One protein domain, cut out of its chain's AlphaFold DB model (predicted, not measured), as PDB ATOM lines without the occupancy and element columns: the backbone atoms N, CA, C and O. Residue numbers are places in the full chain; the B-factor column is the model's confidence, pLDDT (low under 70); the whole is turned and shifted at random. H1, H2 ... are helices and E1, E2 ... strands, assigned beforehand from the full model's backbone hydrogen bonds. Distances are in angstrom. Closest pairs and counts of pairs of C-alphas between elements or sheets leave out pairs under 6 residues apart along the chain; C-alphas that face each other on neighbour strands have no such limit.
ATOM      1  N   TRP A1138      71.872 -64.008  70.648       71.69
ATOM      2  CA  TRP A1138      70.860 -64.601  69.765       71.69
ATOM      3  C   TRP A1138      70.527 -66.059  70.124       71.69
ATOM      4  O   TRP A1138      69.492 -66.564  69.715       71.69
ATOM      5  N   ASN A1139      71.346 -66.737  70.933       63.75
ATOM      6  CA  ASN A1139      71.187 -68.156  71.297       63.75
ATOM      7  C   ASN A1139      69.868 -68.525  72.023       63.75
ATOM      8  O   ASN A1139      69.456 -69.681  71.967       63.75
ATOM      9  N   SER A1140      69.200 -67.585  72.701       54.72
ATOM     10  CA  SER A1140      67.848 -67.781  73.269       54.72
ATOM     11  C   SER A1140      66.713 -67.528  72.267       54.72
ATOM     12  O   SER A1140      65.551 -67.741  72.594       54.72
ATOM     13  N   SER A1141      67.053 -67.023  71.083       50.53
ATOM     14  CA  SER A1141      66.168 -66.298  70.170       50.53
ATOM     15  C   SER A1141      66.480 -66.706  68.723       50.53
ATOM     16  O   SER A1141      66.815 -65.873  67.882       50.53
ATOM     17  N   ILE A1142      66.437 -68.017  68.464       59.91
ATOM     18  CA  ILE A1142      66.730 -68.647  67.165       59.91
ATOM     19  C   ILE A1142      65.449 -69.168  66.503       59.91
ATOM     20  O   ILE A1142      64.424 -69.328  67.164       59.91
ATOM     21  N   GLN A1143      65.502 -69.467  65.203       59.81
ATOM     22  CA  GLN A1143      64.404 -70.147  64.509       59.81
ATOM     23  C   GLN A1143      64.141 -71.550  65.073       59.81
ATOM     24  O   GLN A1143      65.063 -72.307  65.379       59.81
ATOM     25  N   ALA A1144      62.858 -71.908  65.166       59.62
ATOM     26  CA  ALA A1144      62.405 -73.183  65.718       59.62
ATOM     27  C   ALA A1144      62.691 -74.399  64.814       59.62
ATOM     28  O   ALA A1144      62.627 -75.524  65.307       59.62
ATOM     29  N   ALA A1145      63.028 -74.187  63.534       69.00
ATOM     30  CA  ALA A1145      63.277 -75.243  62.549       69.00
ATOM     31  C   ALA A1145      64.763 -75.362  62.156       69.00
ATOM     32  O   ALA A1145      65.431 -76.349  62.484       69.00
ATOM     33  N   PHE A1146      65.292 -74.344  61.468       81.75
ATOM     34  CA  PHE A1146      66.648 -74.346  60.920       81.75
ATOM     35  C   PHE A1146      67.410 -73.051  61.232       81.75
ATOM     36  O   PHE A1146      66.850 -71.968  61.146       81.75
ATOM     37  N   ASP A1147      68.696 -73.155  61.570       82.06
ATOM     38  CA  ASP A1147      69.535 -72.026  61.995       82.06
ATOM     39  C   ASP A1147      70.761 -71.877  61.058       82.06
ATOM     40  O   ASP A1147      71.827 -72.458  61.315       82.06
ATOM     41  N   PRO A1148      70.646 -71.118  59.949       84.25
ATOM     42  CA  PRO A1148      71.638 -71.094  58.870       84.25
ATOM     43  C   PRO A1148      72.924 -70.347  59.247       84.25
ATOM     44  O   PRO A1148      72.873 -69.275  59.855       84.25
ATOM     45  N   VAL A1149      74.077 -70.879  58.827       81.19
ATOM     46  CA  VAL A1149      75.407 -70.287  59.057       81.19
ATOM     47  C   VAL A1149      75.565 -68.986  58.268       81.19
ATOM     48  O   VAL A1149      75.646 -67.909  58.861       81.19
ATOM     49  N   TYR A1150      75.591 -69.082  56.936       84.69
ATOM     50  CA  TYR A1150      75.839 -67.960  56.033       84.69
ATOM     51  C   TYR A1150      74.622 -67.695  55.156       84.69
ATOM     52  O   TYR A1150      74.146 -68.568  54.427       84.69
ATOM     53  N   TRP A1151      74.134 -66.461  55.224       87.88
ATOM     54  CA  TRP A1151      73.008 -65.985  54.438       87.88
ATOM     55  C   TRP A1151      73.212 -64.525  54.022       87.88
ATOM     56  O   TRP A1151      73.886 -63.759  54.718       87.88
ATOM     57  N   ILE A1152      72.596 -64.153  52.899       88.31
ATOM     58  CA  ILE A1152      72.498 -62.783  52.369       88.31
ATOM     59  C   ILE A1152      71.047 -62.490  51.949       88.31
ATOM     60  O   ILE A1152      70.338 -63.405  51.529       88.31
ATOM     61  N   TYR A1153      70.586 -61.239  52.044       88.50
ATOM     62  CA  TYR A1153      69.328 -60.797  51.428       88.50
ATOM     63  C   TYR A1153      69.623 -60.003  50.158       88.50
ATOM     64  O   TYR A1153      70.326 -58.987  50.192       88.50
ATOM     65  N   VAL A1154      69.047 -60.448  49.044       86.75
ATOM     66  CA  VAL A1154      69.093 -59.741  47.766       86.75
ATOM     67  C   VAL A1154      67.768 -59.033  47.556       86.75
ATOM     68  O   VAL A1154      66.698 -59.634  47.672       86.75
ATOM     69  N   ASN A1155      67.844 -57.743  47.251       82.94
ATOM     70  CA  ASN A1155      66.669 -56.924  46.992       82.94
ATOM     71  C   ASN A1155      66.232 -56.988  45.513       82.94
ATOM     72  O   ASN A1155      66.920 -57.533  44.650       82.94
ATOM     73  N   LYS A1156      65.094 -56.359  45.197       77.50
ATOM     74  CA  LYS A1156      64.528 -56.268  43.834       77.50
ATOM     75  C   LYS A1156      65.451 -55.696  42.742       77.50
ATOM     76  O   LYS A1156      65.080 -55.801  41.578       77.50
ATOM     77  N   VAL A1157      66.594 -55.090  43.075       72.12
ATOM     78  CA  VAL A1157      67.578 -54.578  42.098       72.12
ATOM     79  C   VAL A1157      68.874 -55.403  42.067       72.12
ATOM     80  O   VAL A1157      69.900 -54.927  41.594       72.12
ATOM     81  N   GLY A1158      68.848 -56.642  42.577       72.81
ATOM     82  CA  GLY A1158      69.970 -57.588  42.495       72.81
ATOM     83  C   GLY A1158      71.147 -57.281  43.430       72.81
ATOM     84  O   GLY A1158      72.143 -58.003  43.420       72.81
ATOM     85  N   MET A1159      71.044 -56.236  44.256       79.88
ATOM     86  CA  MET A1159      72.085 -55.858  45.211       79.88
ATOM     87  C   MET A1159      71.867 -56.535  46.564       79.88
ATOM     88  O   MET A1159      70.729 -56.741  46.998       79.88
ATOM     89  N   VAL A1160      72.966 -56.814  47.265       83.88
ATOM     90  CA  VAL A1160      72.916 -57.307  48.644       83.88
ATOM     91  C   VAL A1160      72.584 -56.139  49.580       83.88
ATOM     92  O   VAL A1160      73.344 -55.175  49.689       83.88
ATOM     93  N   GLU A1161      71.426 -56.213  50.236       83.56
ATOM     94  CA  GLU A1161      70.941 -55.231  51.225       83.56
ATOM     95  C   GLU A1161      71.527 -55.505  52.622       83.56
ATOM     96  O   GLU A1161      71.723 -54.574  53.407       83.56
ATOM     97  N   SER A1162      71.802 -56.778  52.921       84.06
ATOM     98  CA  SER A1162      72.209 -57.279  54.236       84.06
ATOM     99  C   SER A1162      72.771 -58.702  54.175       84.06
ATOM    100  O   SER A1162      72.483 -59.461  53.247       84.06
ATOM    101  N   ASP A1163      73.531 -59.074  55.204       85.44
ATOM    102  CA  ASP A1163      74.002 -60.435  55.453       85.44
ATOM    103  C   ASP A1163      74.112 -60.736  56.954       85.44
ATOM    104  O   ASP A1163      73.959 -59.853  57.797       85.44
ATOM    105  N   HIS A1164      74.422 -61.989  57.282       79.69
ATOM    106  CA  HIS A1164      74.706 -62.458  58.645       79.69
ATOM    107  C   HIS A1164      75.658 -61.556  59.479       79.69
ATOM    108  O   HIS A1164      75.506 -61.477  60.701       79.69
ATOM    109  N   ALA A1165      76.610 -60.841  58.858       73.56
ATOM    110  CA  ALA A1165      77.640 -60.055  59.546       73.56
ATOM    111  C   ALA A1165      77.169 -58.662  60.023       73.56
ATOM    112  O   ALA A1165      77.881 -57.995  60.784       73.56
ATOM    113  N   GLY A1166      75.968 -58.225  59.626       68.88
ATOM    114  CA  GLY A1166      75.198 -57.155  60.270       68.88
ATOM    115  C   GLY A1166      75.968 -55.865  60.587       68.88
ATOM    116  O   GLY A1166      76.279 -55.066  59.702       68.88
ATOM    117  N   LEU A1167      76.244 -55.612  61.873       59.41
ATOM    118  CA  LEU A1167      76.836 -54.353  62.352       59.41
ATOM    119  C   LEU A1167      78.219 -54.016  61.770       59.41
ATOM    120  O   LEU A1167      78.572 -52.833  61.724       59.41
ATOM    121  N   ASN A1168      78.989 -55.006  61.307       58.34
ATOM    122  CA  ASN A1168      80.312 -54.794  60.707       58.34
ATOM    123  C   ASN A1168      80.261 -54.455  59.201       58.34
ATOM    124  O   ASN A1168      81.278 -54.088  58.611       58.34
ATOM    125  N   TYR A1169      79.082 -54.520  58.585       56.09
ATOM    126  CA  TYR A1169      78.895 -54.468  57.137       56.09
ATOM    127  C   TYR A1169      78.734 -53.053  56.559       56.09
ATOM    128  O   TYR A1169      78.463 -52.090  57.280       56.09
ATOM    129  N   THR A1170      78.885 -52.921  55.234       57.72
ATOM    130  CA  THR A1170      78.661 -51.659  54.498       57.72
ATOM    131  C   THR A1170      77.959 -51.918  53.149       57.72
ATOM    132  O   THR A1170      78.620 -51.937  52.113       57.72
ATOM    133  N   PRO A1171      76.632 -52.144  53.147       59.97
ATOM    134  CA  PRO A1171      75.828 -52.322  51.935       59.97
ATOM    135  C   PRO A1171      75.345 -50.970  51.357       59.97
ATOM    136  O   PRO A1171      75.360 -49.963  52.076       59.97
ATOM    137  N   PRO A1172      74.843 -50.926  50.106       57.81
ATOM    138  CA  PRO A1172      74.692 -52.043  49.171       57.81
ATOM    139  C   PRO A1172      75.935 -52.265  48.299       57.81
ATOM    140  O   PRO A1172      76.679 -51.335  47.993       57.81
ATOM    141  N   TYR A1173      76.130 -53.507  47.864       66.94
ATOM    142  CA  TYR A1173      77.205 -53.914  46.957       66.94
ATOM    143  C   TYR A1173      76.773 -55.150  46.137       66.94
ATOM    144  O   TYR A1173      75.653 -55.652  46.287       66.94
ATOM    145  N   ASN A1174      77.644 -55.606  45.233       66.06
ATOM    146  CA  ASN A1174      77.353 -56.692  44.294       66.06
ATOM    147  C   ASN A1174      77.299 -58.068  44.979       66.06
ATOM    148  O   ASN A1174      77.986 -58.318  45.967       66.06
ATOM    149  N   PHE A1175      76.528 -58.987  44.395       75.31
ATOM    150  CA  PHE A1175      76.441 -60.382  44.832       75.31
ATOM    151  C   PHE A1175      77.832 -61.064  44.909       75.31
ATOM    152  O   PHE A1175      78.688 -60.761  44.070       75.31
ATOM    153  N   PRO A1176      78.098 -61.969  45.878       70.19
ATOM    154  CA  PRO A1176      79.428 -62.553  46.060       70.19
ATOM    155  C   PRO A1176      79.955 -63.299  44.823       70.19
ATOM    156  O   PRO A1176      79.310 -64.204  44.292       70.19
ATOM    157  N   VAL A1177      81.166 -62.937  44.393       62.94
ATOM    158  CA  VAL A1177      81.834 -63.528  43.225       62.94
ATOM    159  C   VAL A1177      82.129 -65.011  43.471       62.94
ATOM    160  O   VAL A1177      82.712 -65.368  44.492       62.94
ATOM    161  N   GLY A1178      81.758 -65.863  42.512       67.75
ATOM    162  CA  GLY A1178      81.925 -67.320  42.591       67.75
ATOM    163  C   GLY A1178      80.681 -68.082  43.064       67.75
ATOM    164  O   GLY A1178      80.696 -69.310  43.056       67.75
ATOM    165  N   LEU A1179      79.602 -67.382  43.425       76.44
ATOM    166  CA  LEU A1179      78.273 -67.970  43.618       76.44
ATOM    167  C   LEU A1179      77.395 -67.727  42.369       76.44
ATOM    168  O   LEU A1179      77.608 -66.729  41.675       76.44
ATOM    169  N   PRO A1180      76.395 -68.581  42.069       80.56
ATOM    170  CA  PRO A1180      75.484 -68.353  40.944       80.56
ATOM    171  C   PRO A1180      74.654 -67.081  41.153       80.56
ATOM    172  O   PRO A1180      74.315 -66.755  42.289       80.56
ATOM    173  N   ALA A1181      74.258 -66.389  40.083       79.12
ATOM    174  CA  ALA A1181      73.473 -65.159  40.198       79.12
ATOM    175  C   ALA A1181      72.136 -65.369  40.946       79.12
ATOM    176  O   ALA A1181      71.425 -66.357  40.728       79.12
ATOM    177  N   ALA A1182      71.778 -64.419  41.817       73.62
ATOM    178  CA  ALA A1182      70.474 -64.395  42.471       73.62
ATOM    179  C   ALA A1182      69.351 -64.223  41.439       73.62
ATOM    180  O   ALA A1182      69.401 -63.346  40.581       73.62
ATOM    181  N   ARG A1183      68.317 -65.062  41.541       68.62
ATOM    182  CA  ARG A1183      67.212 -65.112  40.573       68.62
ATOM    183  C   ARG A1183      66.111 -64.078  40.838       68.62
ATOM    184  O   ARG A1183      65.336 -63.800  39.929       68.62
ATOM    185  N   THR A1184      65.966 -63.573  42.070       82.00
ATOM    186  CA  THR A1184      64.886 -62.643  42.465       82.00
ATOM    187  C   THR A1184      65.117 -62.038  43.869       82.00
ATOM    188  O   THR A1184      66.131 -62.302  44.506       82.00
ATOM    189  N   ASP A1185      64.169 -61.224  44.348       87.44
ATOM    190  CA  ASP A1185      64.120 -60.635  45.697       87.44
ATOM    191  C   ASP A1185      63.868 -61.724  46.757       87.44
ATOM    192  O   ASP A1185      62.846 -62.415  46.715       87.44
ATOM    193  N   GLY A1186      64.792 -61.893  47.704       89.31
ATOM    194  CA  GLY A1186      64.732 -62.974  48.689       89.31
ATOM    195  C   GLY A1186      66.034 -63.210  49.454       89.31
ATOM    196  O   GLY A1186      67.053 -62.555  49.228       89.31
ATOM    197  N   PHE A1187      65.990 -64.170  50.375       88.75
ATOM    198  CA  PHE A1187      67.162 -64.636  51.113       88.75
ATOM    199  C   PHE A1187      67.879 -65.763  50.382       88.75
ATOM    200  O   PHE A1187      67.242 -66.617  49.776       88.75
ATOM    201  N   TYR A1188      69.201 -65.791  50.493       89.44
ATOM    202  CA  TYR A1188      70.074 -66.755  49.838       89.44
ATOM    203  C   TYR A1188      71.026 -67.357  50.877       89.44
ATOM    204  O   TYR A1188      71.867 -66.647  51.428       89.44
ATOM    205  N   LEU A1189      70.876 -68.654  51.162       90.25
ATOM    206  CA  LEU A1189      71.755 -69.430  52.039       90.25
ATOM    207  C   LEU A1189      72.994 -69.838  51.238       90.25
ATOM    208  O   LEU A1189      72.919 -70.688  50.348       90.25
ATOM    209  N   THR A1190      74.119 -69.187  51.514       86.38
ATOM    210  CA  THR A1190      75.342 -69.289  50.705       86.38
ATOM    211  C   THR A1190      76.271 -70.421  51.142       86.38
ATOM    212  O   THR A1190      77.201 -70.753  50.409       86.38
ATOM    213  N   ASP A1191      76.022 -71.037  52.301       86.69
ATOM    214  CA  ASP A1191      76.783 -72.196  52.769       86.69
ATOM    215  C   ASP A1191      76.350 -73.495  52.061       86.69
ATOM    216  O   ASP A1191      75.184 -73.888  52.092       86.69
ATOM    217  N   LEU A1192      77.312 -74.194  51.449       84.31
ATOM    218  CA  LEU A1192      77.080 -75.448  50.717       84.31
ATOM    219  C   LEU A1192      76.707 -76.631  51.629       84.31
ATOM    220  O   LEU A1192      76.068 -77.583  51.178       84.31
ATOM    221  N   THR A1193      77.097 -76.587  52.903       86.75
ATOM    222  CA  THR A1193      76.771 -77.603  53.914       86.75
ATOM    223  C   THR A1193      75.308 -77.484  54.309       86.75
ATOM    224  O   THR A1193      74.579 -78.476  54.277       86.75
ATOM    225  N   ASP A1194      74.864 -76.263  54.612       87.38
ATOM    226  CA  ASP A1194      73.459 -75.972  54.903       87.38
ATOM    227  C   ASP A1194      72.580 -76.169  53.663       87.38
ATOM    228  O   ASP A1194      71.494 -76.733  53.772       87.38
ATOM    229  N   GLY A1195      73.061 -75.819  52.467       87.75
ATOM    230  CA  GLY A1195      72.346 -76.087  51.220       87.75
ATOM    231  C   GLY A1195      72.146 -77.580  50.935       87.75
ATOM    232  O   GLY A1195      71.027 -78.011  50.664       87.75
ATOM    233  N   ARG A1196      73.187 -78.407  51.092       88.31
ATOM    234  CA  ARG A1196      73.063 -79.875  50.994       88.31
ATOM    235  C   ARG A1196      72.168 -80.462  52.093       88.31
ATOM    236  O   ARG A1196      71.468 -81.443  51.859       88.31
ATOM    237  N   ARG A1197      72.172 -79.869  53.286       89.00
ATOM    238  CA  ARG A1197      71.307 -80.252  54.410       89.00
ATOM    239  C   ARG A1197      69.835 -79.920  54.138       89.00
ATOM    240  O   ARG A1197      68.982 -80.760  54.416       89.00
ATOM    241  N   MET A1198      69.540 -78.762  53.543       86.75
ATOM    242  CA  MET A1198      68.197 -78.410  53.064       86.75
ATOM    243  C   MET A1198      67.727 -79.339  51.948       86.75
ATOM    244  O   MET A1198      66.590 -79.798  52.007       86.75
ATOM    245  N   ASP A1199      68.595 -79.705  51.000       88.69
ATOM    246  CA  ASP A1199      68.242 -80.686  49.966       88.69
ATOM    247  C   ASP A1199      67.825 -82.035  50.571       88.69
ATOM    248  O   ASP A1199      66.785 -82.586  50.210       88.69
ATOM    249  N   ILE A1200      68.573 -82.544  51.556       85.50
ATOM    250  CA  ILE A1200      68.248 -83.800  52.253       85.50
ATOM    251  C   ILE A1200      66.909 -83.698  53.001       85.50
ATOM    252  O   ILE A1200      66.100 -84.623  52.916       85.50
ATOM    253  N   ILE A1201      66.644 -82.585  53.695       82.06
ATOM    254  CA  ILE A1201      65.375 -82.370  54.407       82.06
ATOM    255  C   ILE A1201      64.206 -82.292  53.409       82.06
ATOM    256  O   ILE A1201      63.283 -83.104  53.485       82.06
ATOM    257  N   LYS A1202      64.260 -81.419  52.395       80.56
ATOM    258  CA  LYS A1202      63.156 -81.297  51.426       80.56
ATOM    259  C   LYS A1202      62.941 -82.588  50.620       80.56
ATOM    260  O   LYS A1202      61.799 -83.015  50.461       80.56
ATOM    261  N   SER A1203      64.005 -83.249  50.154       78.38
ATOM    262  CA  SER A1203      63.897 -84.444  49.296       78.38
ATOM    263  C   SER A1203      63.550 -85.742  50.038       78.38
ATOM    264  O   SER A1203      62.923 -86.621  49.442       78.38
ATOM    265  N   ARG A1204      63.939 -85.895  51.316       73.69
ATOM    266  CA  ARG A1204      63.732 -87.146  52.076       73.69
ATOM    267  C   ARG A1204      62.727 -87.044  53.216       73.69
ATOM    268  O   ARG A1204      62.084 -88.048  53.511       73.69
ATOM    269  N   THR A1205      62.557 -85.872  53.829       63.84
ATOM    270  CA  THR A1205      61.577 -85.664  54.913       63.84
ATOM    271  C   THR A1205      60.371 -84.820  54.486       63.84
ATOM    272  O   THR A1205      59.382 -84.760  55.211       63.84
ATOM    273  N   LYS A1206      60.378 -84.233  53.278       62.84
ATOM    274  CA  LYS A1206      59.292 -83.376  52.753       62.84
ATOM    275  C   LYS A1206      58.974 -82.160  53.647       62.84
ATOM    276  O   LYS A1206      57.877 -81.618  53.553       62.84
ATOM    277  N   GLY A1207      59.905 -81.746  54.512       60.25
ATOM    278  CA  GLY A1207      59.747 -80.541  55.331       60.25
ATOM    279  C   GLY A1207      59.680 -79.275  54.472       60.25
ATOM    280  O   GLY A1207      60.315 -79.202  53.416       60.25
ATOM    281  N   ASP A1208      58.929 -78.278  54.934       55.59
ATOM    282  CA  ASP A1208      58.865 -76.950  54.318       55.59
ATOM    283  C   ASP A1208      60.198 -76.198  54.483       55.59
ATOM    284  O   ASP A1208      60.687 -75.585  53.535       55.59
ATOM    285  N   GLY A1209      60.814 -76.323  55.664       57.94
ATOM    286  CA  GLY A1209      62.029 -75.615  56.049       57.94
ATOM    287  C   GLY A1209      61.769 -74.128  56.272       57.94
ATOM    288  O   GLY A1209      62.531 -73.314  55.773       57.94
ATOM    289  N   SER A1210      60.680 -73.748  56.944       60.88
ATOM    290  CA  SER A1210      60.285 -72.341  57.098       60.88
ATOM    291  C   SER A1210      61.292 -71.481  57.883       60.88
ATOM    292  O   SER A1210      61.914 -71.912  58.853       60.88
ATOM    293  N   PHE A1211      61.418 -70.214  57.463       70.88
ATOM    294  CA  PHE A1211      62.320 -69.215  58.046       70.88
ATOM    295  C   PHE A1211      61.553 -67.974  58.526       70.88
ATOM    296  O   PHE A1211      60.730 -67.416  57.798       70.88
ATOM    297  N   CYS A1212      61.892 -67.469  59.713       68.62
ATOM    298  CA  CYS A1212      61.367 -66.211  60.251       68.62
ATOM    299  C   CYS A1212      62.228 -65.010  59.816       68.62
ATOM    300  O   CYS A1212      63.456 -65.015  59.980       68.62
ATOM    301  N   VAL A1213      61.581 -63.965  59.296       74.38
ATOM    302  CA  VAL A1213      62.216 -62.794  58.669       74.38
ATOM    303  C   VAL A1213      61.869 -61.515  59.428       74.38
ATOM    304  O   VAL A1213      60.710 -61.257  59.746       74.38
ATOM    305  N   TYR A1214      62.881 -60.690  59.693       75.62
ATOM    306  CA  TYR A1214      62.763 -59.489  60.524       75.62
ATOM    307  C   TYR A1214      63.390 -58.264  59.866       75.62
ATOM    308  O   TYR A1214      64.149 -58.368  58.903       75.62
ATOM    309  N   LYS A1215      63.084 -57.084  60.415       77.56
ATOM    310  CA  LYS A1215      63.686 -55.796  60.045       77.56
ATOM    311  C   LYS A1215      64.359 -55.134  61.243       77.56
ATOM    312  O   LYS A1215      63.777 -55.056  62.325       77.56
ATOM    313  N   ALA A1216      65.557 -54.598  61.019       74.25
ATOM    314  CA  ALA A1216      66.297 -53.770  61.971       74.25
ATOM    315  C   ALA A1216      66.741 -52.458  61.313       74.25
ATOM    316  O   ALA A1216      66.994 -52.402  60.107       74.25
ATOM    317  N   LYS A1217      66.869 -51.391  62.110       70.31
ATOM    318  CA  LYS A1217      67.413 -50.108  61.652       70.31
ATOM    319  C   LYS A1217      68.914 -50.038  61.940       70.31
ATOM    320  O   LYS A1217      69.319 -49.824  63.079       70.31
ATOM    321  N   VAL A1218      69.740 -50.186  60.907       69.62
ATOM    322  CA  VAL A1218      71.209 -50.208  61.002       69.62
ATOM    323  C   VAL A1218      71.795 -48.996  60.282       69.62
ATOM    324  O   VAL A1218      71.498 -48.741  59.117       69.62
ATOM    325  N   ARG A1219      72.612 -48.210  61.001       65.25
ATOM    326  CA  ARG A1219      73.299 -46.991  60.511       65.25
ATOM    327  C   ARG A1219      72.390 -45.967  59.787       65.25
ATOM    328  O   ARG A1219      72.874 -45.147  59.018       65.25
ATOM    329  N   GLY A1220      71.083 -45.987  60.067       66.12
ATOM    330  CA  GLY A1220      70.073 -45.082  59.499       66.12
ATOM    331  C   GLY A1220      69.072 -45.762  58.557       66.12
ATOM    332  O   GLY A1220      67.907 -45.363  58.547       66.12
ATOM    333  N   SER A1221      69.486 -46.818  57.856       65.12
ATOM    334  CA  SER A1221      68.659 -47.577  56.909       65.12
ATOM    335  C   SER A1221      67.909 -48.722  57.590       65.12
ATOM    336  O   SER A1221      68.374 -49.269  58.588       65.12
ATOM    337  N   VAL A1222      66.757 -49.115  57.042       76.31
ATOM    338  CA  VAL A1222      66.060 -50.349  57.441       76.31
ATOM    339  C   VAL A1222      66.571 -51.493  56.570       76.31
ATOM    340  O   VAL A1222      66.535 -51.386  55.348       76.31
ATOM    341  N   GLN A1223      67.044 -52.564  57.200       79.06
ATOM    342  CA  GLN A1223      67.558 -53.774  56.555       79.06
ATOM    343  C   GLN A1223      66.753 -54.986  57.014       79.06
ATOM    344  O   GLN A1223      66.363 -55.063  58.185       79.06
ATOM    345  N   ARG A1224      66.530 -55.945  56.113       84.38
ATOM    346  CA  ARG A1224      65.973 -57.259  56.462       84.38
ATOM    347  C   ARG A1224      67.049 -58.221  56.944       84.38
ATOM    348  O   ARG A1224      68.194 -58.113  56.522       84.38
ATOM    349  N   PHE A1225      66.685 -59.191  57.772       80.94
ATOM    350  CA  PHE A1225      67.585 -60.267  58.182       80.94
ATOM    351  C   PHE A1225      66.823 -61.563  58.502       80.94
ATOM    352  O   PHE A1225      65.641 -61.519  58.861       80.94
ATOM    353  N   LEU A1226      67.492 -62.714  58.362       81.44
ATOM    354  CA  LEU A1226      66.986 -64.001  58.857       81.44
ATOM    355  C   LEU A1226      67.257 -64.122  60.351       81.44
ATOM    356  O   LEU A1226      68.326 -63.748  60.817       81.44
ATOM    357  N   PHE A1227      66.314 -64.677  61.100       76.38
ATOM    358  CA  PHE A1227      66.414 -64.885  62.549       76.38
ATOM    359  C   PHE A1227      67.343 -66.080  62.896       76.38
ATOM    360  O   PHE A1227      66.881 -67.176  63.198       76.38
ATOM    361  N   SER A1228      68.663 -65.868  62.794       78.75
ATOM    362  CA  SER A1228      69.733 -66.867  62.980       78.75
ATOM    363  C   SER A1228      70.669 -66.502  64.138       78.75
ATOM    364  O   SER A1228      70.921 -65.328  64.410       78.75
ATOM    365  N   SER A1229      71.273 -67.505  64.774       74.44
ATOM    366  CA  SER A1229      72.335 -67.310  65.767       74.44
ATOM    367  C   SER A1229      73.689 -66.875  65.192       74.44
ATOM    368  O   SER A1229      74.603 -66.591  65.964       74.44
ATOM    369  N   SER A1230      73.868 -66.831  63.865       72.31
ATOM    370  CA  SER A1230      75.073 -66.241  63.252       72.31
ATOM    371  C   SER A1230      75.018 -64.709  63.154       72.31
ATOM    372  O   SER A1230      76.015 -64.082  62.794       72.31
ATOM    373  N   ASN A1231      73.877 -64.104  63.500       74.81
ATOM    374  CA  ASN A1231      73.614 -62.678  63.349       74.81
ATOM    375  C   ASN A1231      74.438 -61.779  64.275       74.81
ATOM    376  O   ASN A1231      74.496 -61.984  65.485       74.81
ATOM    377  N   GLN A1232      74.904 -60.660  63.719       73.75
ATOM    378  CA  GLN A1232      75.425 -59.512  64.475       73.75
ATOM    379  C   GLN A1232      74.497 -58.286  64.374       73.75
ATOM    380  O   GLN A1232      74.957 -57.155  64.221       73.75
ATOM    381  N   TYR A1233      73.179 -58.508  64.416       74.25
ATOM    382  CA  TYR A1233      72.157 -57.452  64.444       74.25
ATOM    383  C   TYR A1233      71.744 -57.095  65.884       74.25
ATOM    384  O   TYR A1233      71.790 -57.961  66.759       74.25
ATOM    385  N   PRO A1234      71.302 -55.847  66.152       66.75
ATOM    386  CA  PRO A1234      70.620 -55.509  67.401       66.75
ATOM    387  C   PRO A1234      69.237 -56.180  67.474       66.75
ATOM    388  O   PRO A1234      68.581 -56.390  66.451       66.75
ATOM    389  N   LEU A1235      68.784 -56.495  68.689       58.81
ATOM    390  CA  LEU A1235      67.544 -57.239  68.932       58.81
ATOM    391  C   LEU A1235      66.283 -56.410  68.606       58.81
ATOM    392  O   LEU A1235      66.004 -55.425  69.279       58.81
ATOM    393  N   MET A1236      65.545 -56.889  67.595       55.84
ATOM    394  CA  MET A1236      64.166 -56.582  67.156       55.84
ATOM    395  C   MET A1236      63.689 -55.125  66.983       55.84
ATOM    396  O   MET A1236      63.868 -54.253  67.824       55.84
ATOM    397  N   GLN A1237      62.915 -54.913  65.906       51.19
ATOM    398  CA  GLN A1237      61.833 -53.915  65.880       51.19
ATOM    399  C   GLN A1237      60.531 -54.473  65.273       51.19
ATOM    400  O   GLN A1237      59.496 -54.326  65.908       51.19
ATOM    401  N   TYR A1238      60.555 -55.140  64.105       57.88
ATOM    402  CA  TYR A1238      59.343 -55.728  63.487       57.88
ATOM    403  C   TYR A1238      59.628 -57.002  62.664       57.88
ATOM    404  O   TYR A1238      60.717 -57.151  62.102       57.88
ATOM    405  N   CYS A1239      58.629 -57.888  62.558       59.28
ATOM    406  CA  CYS A1239      58.608 -59.084  61.698       59.28
ATOM    407  C   CYS A1239      58.062 -58.755  60.282       59.28
ATOM    408  O   CYS A1239      57.318 -57.787  60.114       59.28
ATOM    409  N   GLU A1240      58.422 -59.530  59.252       65.06
ATOM    410  CA  GLU A1240      57.852 -59.450  57.892       65.06
ATOM    411  C   GLU A1240      57.600 -60.860  57.327       65.06
ATOM    412  O   GLU A1240      58.524 -61.659  57.202       65.06
ATOM    413  N   THR A1241      56.357 -61.160  56.941       57.69
ATOM    414  CA  THR A1241      55.969 -62.443  56.331       57.69
ATOM    415  C   THR A1241      56.081 -62.417  54.797       57.69
ATOM    416  O   THR A1241      56.206 -61.362  54.174       57.69
ATOM    417  N   GLY A1242      56.045 -63.594  54.160       61.34
ATOM    418  CA  GLY A1242      55.929 -63.715  52.697       61.34
ATOM    419  C   GLY A1242      57.212 -63.477  51.885       61.34
ATOM    420  O   GLY A1242      57.138 -63.300  50.668       61.34
ATOM    421  N   LYS A1243      58.393 -63.475  52.518       72.44
ATOM    422  CA  LYS A1243      59.687 -63.460  51.816       72.44
ATOM    423  C   LYS A1243      60.149 -64.872  51.461       72.44
ATOM    424  O   LYS A1243      60.072 -65.775  52.283       72.44
ATOM    425  N   LYS A1244      60.658 -65.042  50.236       82.62
ATOM    426  CA  LYS A1244      61.235 -66.305  49.759       82.62
ATOM    427  C   LYS A1244      62.657 -66.485  50.284       82.62
ATOM    428  O   LYS A1244      63.406 -65.509  50.375       82.62
ATOM    429  N   ALA A1245      63.027 -67.730  50.553       85.25
ATOM    430  CA  ALA A1245      64.395 -68.131  50.840       85.25
ATOM    431  C   ALA A1245      64.875 -69.155  49.798       85.25
ATOM    432  O   ALA A1245      64.085 -69.899  49.219       85.25
ATOM    433  N   TYR A1246      66.174 -69.161  49.532       89.31
ATOM    434  CA  TYR A1246      66.824 -69.981  48.519       89.31
ATOM    435  C   TYR A1246      68.067 -70.633  49.110       89.31
ATOM    436  O   TYR A1246      68.803 -69.979  49.847       89.31
ATOM    437  N   TYR A1247      68.346 -71.884  48.755       90.12
ATOM    438  CA  TYR A1247      69.544 -72.597  49.202       90.12
ATOM    439  C   TYR A1247      70.423 -73.035  48.028       90.12
ATOM    440  O   TYR A1247      69.920 -73.352  46.945       90.12
ATOM    441  N   LEU A1248      71.742 -73.021  48.241       88.19
ATOM    442  CA  LEU A1248      72.723 -73.389  47.225       88.19
ATOM    443  C   LEU A1248      73.047 -74.882  47.294       88.19
ATOM    444  O   LEU A1248      73.727 -75.336  48.211       88.19
ATOM    445  N   TYR A1249      72.616 -75.642  46.294       86.75
ATOM    446  CA  TYR A1249      72.972 -77.055  46.173       86.75
ATOM    447  C   TYR A1249      73.276 -77.402  44.718       86.75
ATOM    448  O   TYR A1249      72.638 -76.871  43.816       86.75
ATOM    449  N   ASN A1250      74.302 -78.230  44.481       83.25
ATOM    450  CA  ASN A1250      74.825 -78.550  43.144       83.25
ATOM    451  C   ASN A1250      74.944 -77.308  42.231       83.25
ATOM    452  O   ASN A1250      74.451 -77.292  41.106       83.25
ATOM    453  N   ASN A1251      75.545 -76.232  42.758       80.31
ATOM    454  CA  ASN A1251      75.712 -74.926  42.106       80.31
ATOM    455  C   ASN A1251      74.419 -74.293  41.541       80.31
ATOM    456  O   ASN A1251      74.481 -73.449  40.649       80.31
ATOM    457  N   THR A1252      73.246 -74.647  42.072       83.69
ATOM    458  CA  THR A1252      71.957 -74.055  41.688       83.69
ATOM    459  C   THR A1252      71.171 -73.543  42.894       83.69
ATOM    460  O   THR A1252      71.248 -74.079  44.000       83.69
ATOM    461  N   TRP A1253      70.414 -72.464  42.666       89.12
ATOM    462  CA  TRP A1253      69.515 -71.872  43.654       89.12
ATOM    463  C   TRP A1253      68.168 -72.582  43.659       89.12
ATOM    464  O   TRP A1253      67.356 -72.403  42.744       89.12
ATOM    465  N   ASN A1254      67.937 -73.346  44.720       86.06
ATOM    466  CA  ASN A1254      66.713 -74.096  44.957       86.06
ATOM    467  C   ASN A1254      65.803 -73.315  45.912       86.06
ATOM    468  O   ASN A1254      66.288 -72.686  46.851       86.06
ATOM    469  N   LEU A1255      64.495 -73.307  45.643       85.88
ATOM    470  CA  LEU A1255      63.512 -72.591  46.458       85.88
ATOM    471  C   LEU A1255      63.190 -73.373  47.738       85.88
ATOM    472  O   LEU A1255      62.987 -74.594  47.714       85.88
ATOM    473  N   ILE A1256      63.108 -72.638  48.841       73.56
ATOM    474  CA  ILE A1256      62.504 -73.064  50.103       73.56
ATOM    475  C   ILE A1256      61.009 -72.746  50.006       73.56
ATOM    476  O   ILE A1256      60.677 -71.545  49.905       73.56
TER     477      ILE A1256
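This is residues 1138 to 1256 of the 1256 residues of an uncharacterized protein of Anaerosacchriphilus polymeriproducens (UniProt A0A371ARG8). Little regular structure is here: a strongly twisted sheet with H1 over one face at its E6 and E7 end, and the hairpin E4 and E5, whose E5 packs on E2. The 119 printed residues run E1 E2 E3 H1 E4 E5 E6 E7, 47 in named elements, class mixed. The mixed sheet's order is E2 E1 E3 E6 E7; the whole is compact, radius of gyration of the C-alphas 13.6 A, spans 42 by 33 by 23 A.

Start at E1, residues 1151 to 1154, antiparallel to E3, residues 1186 to 1189; N 1152 and O 1188 are 3.0 A apart, within hydrogen-bond range. H1, residues 1192 to 1205, has every O i to N i+4 pair within range, and is on the sheet, 9.8 A high; its closest C-alpha pair with E6, residues 1245 to 1249, is Gly 1195 and Leu 1248, 4.8 A.

Find C-alpha 1151, where E1 begins, at (73.008, -65.985, 54.438); H1 measures 19.0 A from first to last C-alpha and ends at C-alpha 1205, at (61.577, -85.664, 54.913).

No cut; links E2 to E3 and E5 to E6 are long; 39 residues have pLDDT under 70.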